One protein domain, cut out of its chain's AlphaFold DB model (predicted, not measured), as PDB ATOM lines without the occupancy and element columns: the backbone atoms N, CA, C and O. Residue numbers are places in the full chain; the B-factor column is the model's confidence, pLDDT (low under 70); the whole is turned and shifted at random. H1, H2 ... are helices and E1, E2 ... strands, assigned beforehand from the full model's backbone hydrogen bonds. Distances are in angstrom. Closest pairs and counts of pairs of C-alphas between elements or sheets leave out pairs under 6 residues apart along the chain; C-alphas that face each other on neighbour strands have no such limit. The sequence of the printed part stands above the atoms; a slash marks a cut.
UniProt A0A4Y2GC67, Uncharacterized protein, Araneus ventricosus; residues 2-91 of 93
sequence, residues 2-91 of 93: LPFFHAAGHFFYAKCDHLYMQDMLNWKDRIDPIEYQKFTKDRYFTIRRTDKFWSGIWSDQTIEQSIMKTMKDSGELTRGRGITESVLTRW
ATOM      1  N   LEU A   2     -36.995  23.272 -39.853       87.19
ATOM      2  CA  LEU A   2     -38.177  23.565 -40.684       87.19
ATOM      3  C   LEU A   2     -39.005  24.841 -40.372       87.19
ATOM      4  O   LEU A   2     -39.178  25.636 -41.300       87.19
ATOM      5  N   PRO A   3     -39.500  25.106 -39.138       91.44
ATOM      6  CA  PRO A   3     -40.282  26.323 -38.875       91.44
ATOM      7  C   PRO A   3     -39.463  27.610 -39.025       91.44
ATOM      8  O   PRO A   3     -39.976  28.620 -39.494       91.44
ATOM      9  N   PHE A   4     -38.174  27.564 -38.679       92.31
ATOM     10  CA  PHE A   4     -37.267  28.704 -38.797       92.31
ATOM     11  C   PHE A   4     -36.943  29.016 -40.258       92.31
ATOM     12  O   PHE A   4     -36.944  30.182 -40.639       92.31
ATOM     13  N   PHE A   5     -36.721  27.995 -41.093       91.81
ATOM     14  CA  PHE A   5     -36.476  28.200 -42.524       91.81
ATOM     15  C   PHE A   5     -37.690  28.794 -43.239       91.81
ATOM     16  O   PHE A   5     -37.525  29.699 -44.053       91.81
ATOM     17  N   HIS A   6     -38.900  28.345 -42.893       90.06
ATOM     18  CA  HIS A   6     -40.132  28.944 -43.406       90.06
ATOM     19  C   HIS A   6     -40.305  30.392 -42.940       90.06
ATOM     20  O   HIS A   6     -40.550  31.266 -43.768       90.06
ATOM     21  N   ALA A   7     -40.136  30.660 -41.641       93.69
ATOM     22  CA  ALA A   7     -40.293  32.004 -41.086       93.69
ATOM     23  C   ALA A   7     -39.265  33.005 -41.643       93.69
ATOM     24  O   ALA A   7     -39.592  34.169 -41.851       93.69
ATOM     25  N   ALA A   8     -38.039  32.556 -41.924       94.12
ATOM     26  CA  ALA A   8     -36.982  33.383 -42.501       94.12
ATOM     27  C   ALA A   8     -37.075  33.541 -44.034       94.12
ATOM     28  O   ALA A   8     -36.223  34.194 -44.629       94.12
ATOM     29  N   GLY A   9     -38.064  32.923 -44.693       93.50
ATOM     30  CA  GLY A   9     -38.210  32.965 -46.155       93.50
ATOM     31  C   GLY A   9     -37.177  32.127 -46.921       93.50
ATOM     32  O   GLY A   9     -37.066  32.229 -48.143       93.50
ATOM     33  N   HIS A  10     -36.430  31.259 -46.238       93.50
ATOM     34  CA  HIS A  10     -35.460  30.347 -46.844       93.50
ATOM     35  C   HIS A  10     -36.151  29.096 -47.408       93.50
ATOM     36  O   HIS A  10     -35.892  27.964 -46.989       93.50
ATOM     37  N   PHE A  11     -37.035  29.290 -48.387       92.06
ATOM     38  CA  PHE A  11     -37.902  28.233 -48.915       92.06
ATOM     39  C   PHE A  11     -37.136  27.059 -49.537       92.06
ATOM     40  O   PHE A  11     -37.540  25.910 -49.373       92.06
ATOM     41  N   PHE A  12     -36.001  27.316 -50.200       93.56
ATOM     42  CA  PHE A  12     -35.160  26.240 -50.735       93.56
ATOM     43  C   PHE A  12     -34.573  25.365 -49.626       93.56
ATOM     44  O   PHE A  12     -34.658  24.145 -49.717       93.56
ATOM     45  N   TYR A  13     -34.056  25.967 -48.550       93.00
ATOM     46  CA  TYR A  13     -33.572  25.197 -47.404       93.00
ATOM     47  C   TYR A  13     -34.706  24.445 -46.714       93.00
ATOM     48  O   TYR A  13     -34.535  23.274 -46.403       93.00
ATOM     49  N   ALA A  14     -35.879  25.062 -46.547       94.00
ATOM     50  CA  ALA A  14     -37.047  24.383 -45.989       94.00
ATOM     51  C   ALA A  14     -37.454  23.152 -46.819       94.00
ATOM     52  O   ALA A  14     -37.746  22.095 -46.259       94.00
ATOM     53  N   LYS A  15     -37.428  23.263 -48.154       94.50
ATOM     54  CA  LYS A  15     -37.714  22.147 -49.065       94.50
ATOM     55  C   LYS A  15     -36.677  21.031 -48.939       94.50
ATOM     56  O   LYS A  15     -37.056  19.868 -48.832       94.50
ATOM     57  N   CYS A  16     -35.390  21.371 -48.940       94.00
ATOM     58  CA  CYS A  16     -34.322  20.385 -48.781       94.00
ATOM     59  C   CYS A  16     -34.386  19.688 -47.414       94.00
ATOM     60  O   CYS A  16     -34.250  18.472 -47.356       94.00
ATOM     61  N   ASP A  17     -34.653  20.433 -46.337       93.12
ATOM     62  CA  ASP A  17     -34.796  19.891 -44.978       93.12
ATOM     63  C   ASP A  17     -35.987  18.915 -44.907       93.12
ATOM     64  O   ASP A  17     -35.880  17.843 -44.318       93.12
ATOM     65  N   HIS A  18     -37.097  19.211 -45.598       93.75
ATOM     66  CA  HIS A  18     -38.222  18.277 -45.727       93.75
ATOM     67  C   HIS A  18     -37.847  16.976 -46.446       93.75
ATOM     68  O   HIS A  18     -38.175  15.899 -45.945       93.75
ATOM     69  N   LEU A  19     -37.172  17.072 -47.597       94.88
ATOM     70  CA  LEU A  19     -36.732  15.899 -48.361       94.88
ATOM     71  C   LEU A  19     -35.776  15.039 -47.533       94.88
ATOM     72  O   LEU A  19     -35.995  13.839 -47.394       94.88
ATOM     73  N   TYR A  20     -34.786  15.672 -46.902       91.94
ATOM     74  CA  TYR A  20     -33.831  14.997 -46.033       91.94
ATOM     75  C   TYR A  20     -34.524  14.242 -44.894       91.94
ATOM     76  O   TYR A  20     -34.236  13.071 -44.666       91.94
ATOM     77  N   MET A  21     -35.476  14.876 -44.201       91.62
ATOM     78  CA  MET A  21     -36.219  14.227 -43.115       91.62
ATOM     79  C   MET A  21     -37.030  13.028 -43.612       91.62
ATOM     80  O   MET A  21     -37.058  11.988 -42.955       91.62
ATOM     81  N   GLN A  22     -37.675  13.150 -44.775       93.19
ATOM     82  CA  GLN A  22     -38.445  12.056 -45.359       93.19
ATOM     83  C   GLN A  22     -37.548  10.885 -45.774       93.19
ATOM     84  O   GLN A  22     -37.892   9.728 -45.523       93.19
ATOM     85  N   ASP A  23     -36.383  11.172 -46.347       92.50
ATOM     86  CA  ASP A  23     -35.401  10.149 -46.687       92.50
ATOM     87  C   ASP A  23     -34.857   9.469 -45.432       92.50
ATOM     88  O   ASP A  23     -34.846   8.243 -45.378       92.50
ATOM     89  N   MET A  24     -34.500  10.228 -44.392       89.75
ATOM     90  CA  MET A  24     -34.001   9.683 -43.124       89.75
ATOM     91  C   MET A  24     -35.018   8.791 -42.404       89.75
ATOM     92  O   MET A  24     -34.623   7.804 -41.786       89.75
ATOM     93  N   LEU A  25     -36.318   9.084 -42.508       90.44
ATOM     94  CA  LEU A  25     -37.366   8.213 -41.959       90.44
ATOM     95  C   LEU A  25     -37.423   6.863 -42.682       90.44
ATOM     96  O   LEU A  25     -37.512   5.824 -42.034       90.44
ATOM     97  N   ASN A  26     -37.328   6.880 -44.011       91.69
ATOM     98  CA  ASN A  26     -37.352   5.669 -44.835       91.69
ATOM     99  C   ASN A  26     -35.990   4.955 -44.891       91.69
ATOM    100  O   ASN A  26     -35.884   3.847 -45.414       91.69
ATOM    101  N   TRP A  27     -34.930   5.595 -44.395       89.75
ATOM    102  CA  TRP A  27     -33.557   5.120 -44.525       89.75
ATOM    103  C   TRP A  27     -33.294   3.846 -43.730       89.75
ATOM    104  O   TRP A  27     -32.573   2.973 -44.208       89.75
ATOM    105  N   LYS A  28     -33.937   3.700 -42.564       88.25
ATOM    106  CA  LYS A  28     -33.813   2.518 -41.699       88.25
ATOM    107  C   LYS A  28     -34.107   1.210 -42.439       88.25
ATOM    108  O   LYS A  28     -33.455   0.211 -42.167       88.25
ATOM    109  N   ASP A  29     -35.055   1.233 -43.373       89.88
ATOM    110  CA  ASP A  29     -35.481   0.045 -44.120       89.88
ATOM    111  C   ASP A  29     -34.642  -0.191 -45.391       89.88
ATOM    112  O   ASP A  29     -34.802  -1.209 -46.061       89.88
ATOM    113  N   ARG A  30     -33.762   0.754 -45.750       91.50
ATOM    114  CA  ARG A  30     -32.954   0.730 -46.983       91.50
ATOM    115  C   ARG A  30     -31.474   0.442 -46.747       91.50
ATOM    116  O   ARG A  30     -30.804   0.027 -47.687       91.50
ATOM    117  N   ILE A  31     -30.958   0.707 -45.548       92.88
ATOM    118  CA  ILE A  31     -29.543   0.520 -45.209       92.88
ATOM    119  C   ILE A  31     -29.330  -0.719 -44.336       92.88
ATOM    120  O   ILE A  31     -30.236  -1.176 -43.640       92.88
ATOM    121  N   ASP A  32     -28.107  -1.244 -44.351       94.62
ATOM    122  CA  ASP A  32     -27.689  -2.295 -43.437       94.62
ATOM    123  C   ASP A  32     -27.892  -1.879 -41.957       94.62
ATOM    124  O   ASP A  32     -27.498  -0.775 -41.555       94.62
ATOM    125  N   PRO A  33     -28.480  -2.747 -41.109       92.75
ATOM    126  CA  PRO A  33     -28.751  -2.422 -39.709       92.75
ATOM    127  C   PRO A  33     -27.509  -2.043 -38.892       92.75
ATOM    128  O   PRO A  33     -27.615  -1.238 -37.959       92.75
ATOM    129  N   ILE A  34     -26.337  -2.601 -39.217       94.00
ATOM    130  CA  ILE A  34     -25.086  -2.312 -38.506       94.00
ATOM    131  C   ILE A  34     -24.623  -0.898 -38.855       94.00
ATOM    132  O   ILE A  34     -24.235  -0.136 -37.964       94.00
ATOM    133  N   GLU A  35     -24.688  -0.515 -40.128       92.00
ATOM    134  CA  GLU A  35     -24.361   0.848 -40.558       92.00
ATOM    135  C   GLU A  35     -25.332   1.877 -39.975       92.00
ATOM    136  O   GLU A  35     -24.895   2.910 -39.456       92.00
ATOM    137  N   TYR A  36     -26.632   1.565 -39.953       91.62
ATOM    138  CA  TYR A  36     -27.639   2.409 -39.307       91.62
ATOM    139  C   TYR A  36     -27.315   2.654 -37.827       91.62
ATOM    140  O   TYR A  36     -27.413   3.784 -37.335       91.62
ATOM    141  N   GLN A  37     -26.903   1.609 -37.102       92.94
ATOM    142  CA  GLN A  37     -26.517   1.719 -35.696       92.94
ATOM    143  C   GLN A  37     -25.256   2.571 -35.510       92.94
ATOM    144  O   GLN A  37     -25.265   3.481 -34.673       92.94
ATOM    145  N   LYS A  38     -24.210   2.328 -36.308       93.25
ATOM    146  CA  LYS A  38     -22.963   3.110 -36.264       93.25
ATOM    147  C   LYS A  38     -23.213   4.592 -36.517       93.25
ATOM    148  O   LYS A  38     -22.627   5.459 -35.863       93.25
ATOM    149  N   PHE A  39     -24.108   4.891 -37.452       89.75
ATOM    150  CA  PHE A  39     -24.486   6.260 -37.755       89.75
ATOM    151  C   PHE A  39     -25.288   6.881 -36.606       89.75
ATOM    152  O   PHE A  39     -24.884   7.903 -36.065       89.75
ATOM    153  N   THR A  40     -26.388   6.259 -36.183       88.25
ATOM    154  CA  THR A  40     -27.339   6.881 -35.243       88.25
ATOM    155  C   THR A  40     -26.890   6.853 -33.782       88.25
ATOM    156  O   THR A  40     -27.011   7.864 -33.086       88.25
ATOM    157  N   LYS A  41     -26.386   5.714 -33.295       88.88
ATOM    158  CA  LYS A  41     -26.019   5.526 -31.882       88.88
ATOM    159  C   LYS A  41     -24.559   5.841 -31.627       88.88
ATOM    160  O   LYS A  41     -24.258   6.588 -30.696       88.88
ATOM    161  N   ASP A  42     -23.682   5.311 -32.472       89.12
ATOM    162  CA  ASP A  42     -22.238   5.424 -32.257       89.12
ATOM    163  C   ASP A  42     -21.674   6.740 -32.819       89.12
ATOM    164  O   ASP A  42     -20.544   7.116 -32.512       89.12
ATOM    165  N   ARG A  43     -22.494   7.491 -33.573       87.75
ATOM    166  CA  ARG A  43     -22.216   8.848 -34.077       87.75
ATOM    167  C   ARG A  43     -20.971   8.925 -34.959       87.75
ATOM    168  O   ARG A  43     -20.278   9.944 -34.953       87.75
ATOM    169  N   TYR A  44     -20.714   7.889 -35.758       89.25
ATOM    170  CA  TYR A  44     -19.514   7.786 -36.609       89.25
ATOM    171  C   TYR A  44     -19.421   8.878 -37.686       89.25
ATOM    172  O   TYR A  44     -18.369   9.073 -38.286       89.25
ATOM    173  N   PHE A  45     -20.502   9.623 -37.915       88.19
ATOM    174  CA  PHE A  45     -20.505  10.780 -38.800       88.19
ATOM    175  C   PHE A  45     -19.978  12.056 -38.124       88.19
ATOM    176  O   PHE A  45     -19.606  12.997 -38.815       88.19
ATOM    177  N   THR A  46     -19.913  12.125 -36.794       90.94
ATOM    178  CA  THR A  46     -19.485  13.340 -36.084       90.94
ATOM    179  C   THR A  46     -18.073  13.226 -35.523       90.94
ATOM    180  O   THR A  46     -17.711  12.225 -34.912       90.94
ATOM    181  N   ILE A  47     -17.292  14.295 -35.661       89.88
ATOM    182  CA  ILE A  47     -15.977  14.457 -35.045       89.88
ATOM    183  C   ILE A  47     -16.109  15.446 -33.893       89.88
ATOM    184  O   ILE A  47     -16.613  16.562 -34.049       89.88
ATOM    185  N   ARG A  48     -15.632  15.041 -32.715       89.19
ATOM    186  CA  ARG A  48     -15.649  15.871 -31.513       89.19
ATOM    187  C   ARG A  48     -14.285  16.522 -31.299       89.19
ATOM    188  O   ARG A  48     -13.316  15.841 -30.984       89.19
ATOM    189  N   ARG A  49     -14.209  17.851 -31.437       84.00
ATOM    190  CA  ARG A  49     -12.958  18.618 -31.223       84.00
ATOM    191  C   ARG A  49     -12.768  19.132 -29.796       84.00
ATOM    192  O   ARG A  49     -11.673  19.551 -29.441       84.00
ATOM    193  N   THR A  50     -13.834  19.157 -28.998       85.94
ATOM    194  CA  THR A  50     -13.816  19.618 -27.600       85.94
ATOM    195  C   THR A  50     -14.705  18.722 -26.753       85.94
ATOM    196  O   THR A  50     -15.704  18.217 -27.257       85.94
ATOM    197  N   ASP A  51     -14.415  18.568 -25.465       87.44
ATOM    198  CA  ASP A  51     -15.175  17.673 -24.576       87.44
ATOM    199  C   ASP A  51     -16.543  18.223 -24.117       87.44
ATOM    200  O   ASP A  51     -17.127  17.793 -23.130       87.44
ATOM    201  N   LYS A  52     -17.084  19.213 -24.832       89.31
ATOM    202  CA  LYS A  52     -18.412  19.760 -24.543       89.31
ATOM    203  C   LYS A  52     -19.502  18.771 -24.968       89.31
ATOM    204  O   LYS A  52     -19.337  18.000 -25.907       89.31
ATOM    205  N   PHE A  53     -20.652  18.844 -24.306       80.00
ATOM    206  CA  PHE A  53     -21.764  17.921 -24.549       80.00
ATOM    207  C   PHE A  53     -22.335  18.011 -25.985       80.00
ATOM    208  O   PHE A  53     -22.643  16.987 -26.590       80.00
ATOM    209  N   TRP A  54     -22.397  19.216 -26.567       79.19
ATOM    210  CA  TRP A  54     -22.834  19.471 -27.950       79.19
ATOM    211  C   TRP A  54     -21.695  20.055 -28.794       79.19
ATOM    212  O   TRP A  54     -21.660  21.252 -29.071       79.19
ATOM    213  N   SER A  55     -20.724  19.224 -29.169       85.25
ATOM    214  CA  SER A  55     -19.544  19.656 -29.944       85.25
ATOM    215  C   SER A  55     -19.180  18.740 -31.114       85.25
ATOM    216  O   SER A  55     -18.092  18.872 -31.678       85.25
ATOM    217  N   GLY A  56     -20.067  17.808 -31.472       89.38
ATOM    218  CA  GLY A  56     -19.910  16.985 -32.667       89.38
ATOM    219  C   GLY A  56     -20.156  17.819 -33.921       89.38
ATOM    220  O   GLY A  56     -21.246  18.362 -34.090       89.38
ATOM    221  N   ILE A  57     -19.149  17.920 -34.783       90.12
ATOM    222  CA  ILE A  57     -19.251  18.535 -36.112       90.12
ATOM    223  C   ILE A  57     -19.250  17.407 -37.137       90.12
ATOM    224  O   ILE A  57     -18.610  16.382 -36.916       90.12
ATOM    225  N   TRP A  58     -19.960  17.567 -38.251       91.06
ATOM    226  CA  TRP A  58     -19.942  16.563 -39.311       91.06
ATOM    227  C   TRP A  58     -18.511  16.340 -39.835       91.06
ATOM    228  O   TRP A  58     -17.711  17.282 -39.891       91.06
ATOM    229  N   SER A  59     -18.165  15.096 -40.170       88.75
ATOM    230  CA  SER A  59     -16.823  14.727 -40.633       88.75
ATOM    231  C   SER A  59     -16.408  15.529 -41.862       88.75
ATOM    232  O   SER A  59     -15.321  16.097 -41.864       88.75
ATOM    233  N   ASP A  60     -17.301  15.662 -42.841       87.00
ATOM    234  CA  ASP A  60     -17.071  16.438 -44.059       87.00
ATOM    235  C   ASP A  60     -16.776  17.910 -43.747       87.00
ATOM    236  O   ASP A  60     -15.710  18.426 -44.065       87.00
ATOM    237  N   GLN A  61     -17.629  18.550 -42.948       90.00
ATOM    238  CA  GLN A  61     -17.411  19.931 -42.520       90.00
ATOM    239  C   GLN A  61     -16.114  20.105 -41.712       90.00
ATOM    240  O   GLN A  61     -15.471  21.153 -41.769       90.00
ATOM    241  N   THR A  62     -15.687  19.082 -40.968       89.31
ATOM    242  CA  THR A  62     -14.390  19.088 -40.276       89.31
ATOM    243  C   THR A  62     -13.224  18.998 -41.260       89.31
ATOM    244  O   THR A  62     -12.221  19.694 -41.067       89.31
ATOM    245  N   ILE A  63     -13.350  18.172 -42.300       87.19
ATOM    246  CA  ILE A  63     -12.377  18.041 -43.388       87.19
ATOM    247  C   ILE A  63     -12.281  19.371 -44.132       87.19
ATOM    248  O   ILE A  63     -11.185  19.918 -44.219       87.19
ATOM    249  N   GLU A  64     -13.400  19.949 -44.564       86.38
ATOM    250  CA  GLU A  64     -13.436  21.255 -45.225       86.38
ATOM    251  C   GLU A  64     -12.785  22.331 -44.353       86.38
ATOM    252  O   GLU A  64     -11.834  22.993 -44.768       86.38
ATOM    253  N   GLN A  65     -13.218  22.470 -43.097       85.88
ATOM    254  CA  GLN A  65     -12.669  23.483 -42.197       85.88
ATOM    255  C   GLN A  65     -11.186  23.278 -41.887       85.88
ATOM    256  O   GLN A  65     -10.498  24.257 -41.611       85.88
ATOM    257  N   SER A  66     -10.676  22.046 -41.898       84.19
ATOM    258  CA  SER A  66      -9.273  21.771 -41.565       84.19
ATOM    259  C   SER A  66      -8.375  21.854 -42.800       84.19
ATOM    260  O   SER A  66      -7.368  22.567 -42.783       84.19
ATOM    261  N   ILE A  67      -8.756  21.193 -43.895       79.06
ATOM    262  CA  ILE A  67      -8.007  21.183 -45.154       79.06
ATOM    263  C   ILE A  67      -8.053  22.563 -45.801       79.06
ATOM    264  O   ILE A  67      -6.995  23.141 -46.060       79.06
ATOM    265  N   MET A  68      -9.240  23.156 -45.987       79.88
ATOM    266  CA  MET A  68      -9.335  24.474 -46.625       79.88
ATOM    267  C   MET A  68      -8.632  25.548 -45.800       79.88
ATOM    268  O   MET A  68      -8.041  26.463 -46.373       79.88
ATOM    269  N   LYS A  69      -8.656  25.448 -44.465       79.50
ATOM    270  CA  LYS A  69      -7.888  26.357 -43.608       79.50
ATOM    271  C   LYS A  69      -6.390  26.212 -43.847       79.50
ATOM    272  O   LYS A  69      -5.715  27.214 -44.044       79.50
ATOM    273  N   THR A  70      -5.871  24.989 -43.908       76.12
ATOM    274  CA  THR A  70      -4.434  24.764 -44.143       76.12
ATOM    275  C   THR A  70      -4.016  25.235 -45.544       76.12
ATOM    276  O   THR A  70      -2.963  25.853 -45.709       76.12
ATOM    277  N   MET A  71      -4.874  25.054 -46.554       75.75
ATOM    278  CA  MET A  71      -4.662  25.586 -47.907       75.75
ATOM    279  C   MET A  71      -4.693  27.124 -47.961       75.75
ATOM    280  O   MET A  71      -3.953  27.722 -48.746       75.75
ATOM    281  N   LYS A  72      -5.519  27.772 -47.130       71.94
ATOM    282  CA  LYS A  72      -5.622  29.239 -47.024       71.94
ATOM    283  C   LYS A  72      -4.479  29.876 -46.236       71.94
ATOM    284  O   LYS A  72      -3.985  30.924 -46.648       71.94
ATOM    285  N   ASP A  73      -4.088  29.267 -45.121       69.69
ATOM    286  CA  ASP A  73      -3.161  29.863 -44.154       69.69
ATOM    287  C   ASP A  73      -1.709  29.480 -44.442       69.69
ATOM    288  O   ASP A  73      -0.827  30.335 -44.425       69.69
ATOM    289  N   SER A  74      -1.451  28.203 -44.721       64.31
ATOM    290  CA  SER A  74      -0.096  27.686 -44.934       64.31
ATOM    291  C   SER A  74       0.236  27.569 -46.417       64.31
ATOM    292  O   SER A  74       1.398  27.693 -46.800       64.31
ATOM    293  N   GLY A  75      -0.766  27.273 -47.250       61.16
ATOM    294  CA  GLY A  75      -0.614  26.950 -48.668       61.16
ATOM    295  C   GLY A  75      -0.572  28.127 -49.636       61.16
ATOM    296  O   GLY A  75      -0.198  27.895 -50.770       61.16
ATOM    297  N   GLU A  76      -0.999  29.337 -49.255       64.50
ATOM    298  CA  GLU A  76      -1.207  30.490 -50.168       64.50
ATOM    299  C   GLU A  76      -2.021  30.192 -51.451       64.50
ATOM    300  O   GLU A  76      -2.207  31.065 -52.295       64.50
ATOM    301  N   LEU A  77      -2.623  29.002 -51.566       65.56
ATOM    302  CA  LEU A  77      -3.231  28.470 -52.790       65.56
ATOM    303  C   LEU A  77      -4.462  29.273 -53.246       65.56
ATOM    304  O   LEU A  77      -4.921  29.165 -54.376       65.56
ATOM    305  N   THR A  78      -5.019  30.064 -52.334       64.56
ATOM    306  CA  THR A  78      -6.268  30.818 -52.501       64.56
ATOM    307  C   THR A  78      -6.067  32.333 -52.432       64.56
ATOM    308  O   THR A  78      -7.014  33.083 -52.670       64.56
ATOM    309  N   ARG A  79      -4.853  32.821 -52.129       64.12
ATOM    310  CA  ARG A  79      -4.558  34.257 -51.994       64.12
ATOM    311  C   ARG A  79      -3.909  34.807 -53.260       64.12
ATOM    312  O   ARG A  79      -2.723  35.080 -53.246       64.12
ATOM    313  N   GLY A  80      -4.685  34.987 -54.331       59.59
ATOM    314  CA  GLY A  80      -4.487  35.954 -55.436       59.59
ATOM    315  C   GLY A  80      -3.149  36.063 -56.203       59.59
ATOM    316  O   GLY A  80      -3.142  36.688 -57.257       59.59
ATOM    317  N   ARG A  81      -2.029  35.491 -55.746       59.88
ATOM    318  CA  ARG A  81      -0.687  35.595 -56.350       59.88
ATOM    319  C   ARG A  81      -0.334  34.427 -57.276       59.88
ATOM    320  O   ARG A  81       0.783  34.362 -57.771       59.88
ATOM    321  N   GLY A  82      -1.311  33.575 -57.584       60.38
ATOM    322  CA  GLY A  82      -1.148  32.428 -58.471       60.38
ATOM    323  C   GLY A  82      -0.632  31.193 -57.736       60.38
ATOM    324  O   GLY A  82       0.150  31.279 -56.794       60.38
ATOM    325  N   ILE A  83      -1.118  30.032 -58.164       67.06
ATOM    326  CA  ILE A  83      -0.685  28.730 -57.662       67.06
ATOM    327  C   ILE A  83       0.637  28.394 -58.357       67.06
ATOM    328  O   ILE A  83       0.645  28.106 -59.552       67.06
ATOM    329  N   THR A  84       1.756  28.470 -57.642       72.44
ATOM    330  CA  THR A  84       3.067  28.062 -58.165       72.44
ATOM    331  C   THR A  84       3.278  26.556 -58.007       72.44
ATOM    332  O   THR A  84       2.753  25.914 -57.098       72.44
ATOM    333  N   GLU A  85       4.089  25.974 -58.888       72.06
ATOM    334  CA  GLU A  85       4.385  24.535 -58.898       72.06
ATOM    335  C   GLU A  85       5.047  24.060 -57.589       72.06
ATOM    336  O   GLU A  85       4.764  22.965 -57.103       72.06
ATOM    337  N   SER A  86       5.839  24.933 -56.952       73.31
ATOM    338  CA  SER A  86       6.449  24.712 -55.631       73.31
ATOM    339  C   SER A  86       5.429  24.619 -54.491       73.31
ATOM    340  O   SER A  86       5.668  23.947 -53.488       73.31
ATOM    341  N   VAL A  87       4.279  25.281 -54.628       70.75
ATOM    342  CA  VAL A  87       3.182  25.191 -53.664       70.75
ATOM    343  C   VAL A  87       2.402  23.894 -53.865       70.75
ATOM    344  O   VAL A  87       2.044  23.253 -52.878       70.75
ATOM    345  N   LEU A  88       2.171  23.479 -55.116       73.62
ATOM    346  CA  LEU A  88       1.479  22.224 -55.441       73.62
ATOM    347  C   LEU A  88       2.262  20.993 -54.978       73.62
ATOM    348  O   LEU A  88       1.686  20.109 -54.346       73.62
ATOM    349  N   THR A  89       3.576  20.970 -55.215       74.81
ATOM    350  CA  THR A  89       4.454  19.850 -54.822       74.81
ATOM    351  C   THR A  89       4.454  19.583 -53.317       74.81
ATOM    352  O   THR A  89       4.648  18.449 -52.890       74.81
ATOM    353  N   ARG A  90       4.157  20.597 -52.498       70.94
ATOM    354  CA  ARG A  90       4.074  20.470 -51.038       70.94
ATOM    355  C   ARG A  90       2.836  19.705 -50.544       70.94
ATOM    356  O   ARG A  90       2.767  19.390 -49.361       70.94
ATOM    357  N   TRP A  91       1.867  19.438 -51.421       69.38
ATOM    358  CA  TRP A  91       0.640  18.692 -51.111       69.38
ATOM    359  C   TRP A  91       0.589  17.302 -51.753       69.38
ATOM    360  O   TRP A  91      -0.304  16.526 -51.429       69.38
TER     361      TRP A  91
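Overview. This is residues 2 to 91 of the 93 residues of an uncharacterized protein of Araneus ventricosus (UniProt A0A4Y2GC67). The model is an open, V-like chain of helices with few contacts: the helical hairpin H1 and H2 makes one arm, H4 makes the other, and H3 and the small strand hairpin E1 and E2 lie between the arms along the chain. Beyond H4 a long loop leads to the short end helix H5. The printed part has 90 residues, with five named helices and two named strands in the order H1, H2, H3, E1, E2, H4, H5; the two-stranded sheet is antiparallel and the class is mostly helix. The whole is extended, with a radius of gyration of the C-alphas of 19.0 A and spans of 50 by 37 by 30 A.

Along the chain. H1, residues 2 to 7, begins at C-alpha 2 (-38.177, 23.565, -40.684). H2, residues 11 to 27, is 23.9 A long, and H3 is residues 33 to 40. E1 is residues 46 to 48 and E2 residues 56 to 58. H4, residues 59 to 73, begins at C-alpha 59 (-16.823, 14.727, -40.633) and is 20.7 A long. H5, residues 85 to 91, ends at C-alpha 91 (0.640, 18.692, -51.111).

Arrangement. H1 and H2 form a helical hairpin and touch, H2 with residues 11 to 18 alone; the closest C-alphas, of Phe 5 and Ala 14, are 5.2 A apart. They run opposite ways at a shallow tilt of 11 degrees. H2 and H3 are only just apart, their closest C-alphas at 8.3 A. E1 and E2 form an antiparallel hairpin, with N 47 and O 57 within hydrogen-bond range at 2.8 A. The closest C-alphas of E1 and H4, of Thr 46 and Ser 59, are 5.5 A apart. H4 and H5 are apart. Every O i to N i+4 pair is within hydrogen-bond range in H1, H2 and H3; H4 has 10 of 11, and H5 has 1 of 3, beside 3 of 4 O i to N i+3 pairs.

Size, cuts and confidence. The two C-alphas farthest apart, of Asp 29 and Arg 81, are 51.2 A apart. The printed part has no cut. Residues 29 to 34 stand free, and the link from H4 to H5 is long. The pLDDT is under 70 at residues 73 to 83 and residue 91.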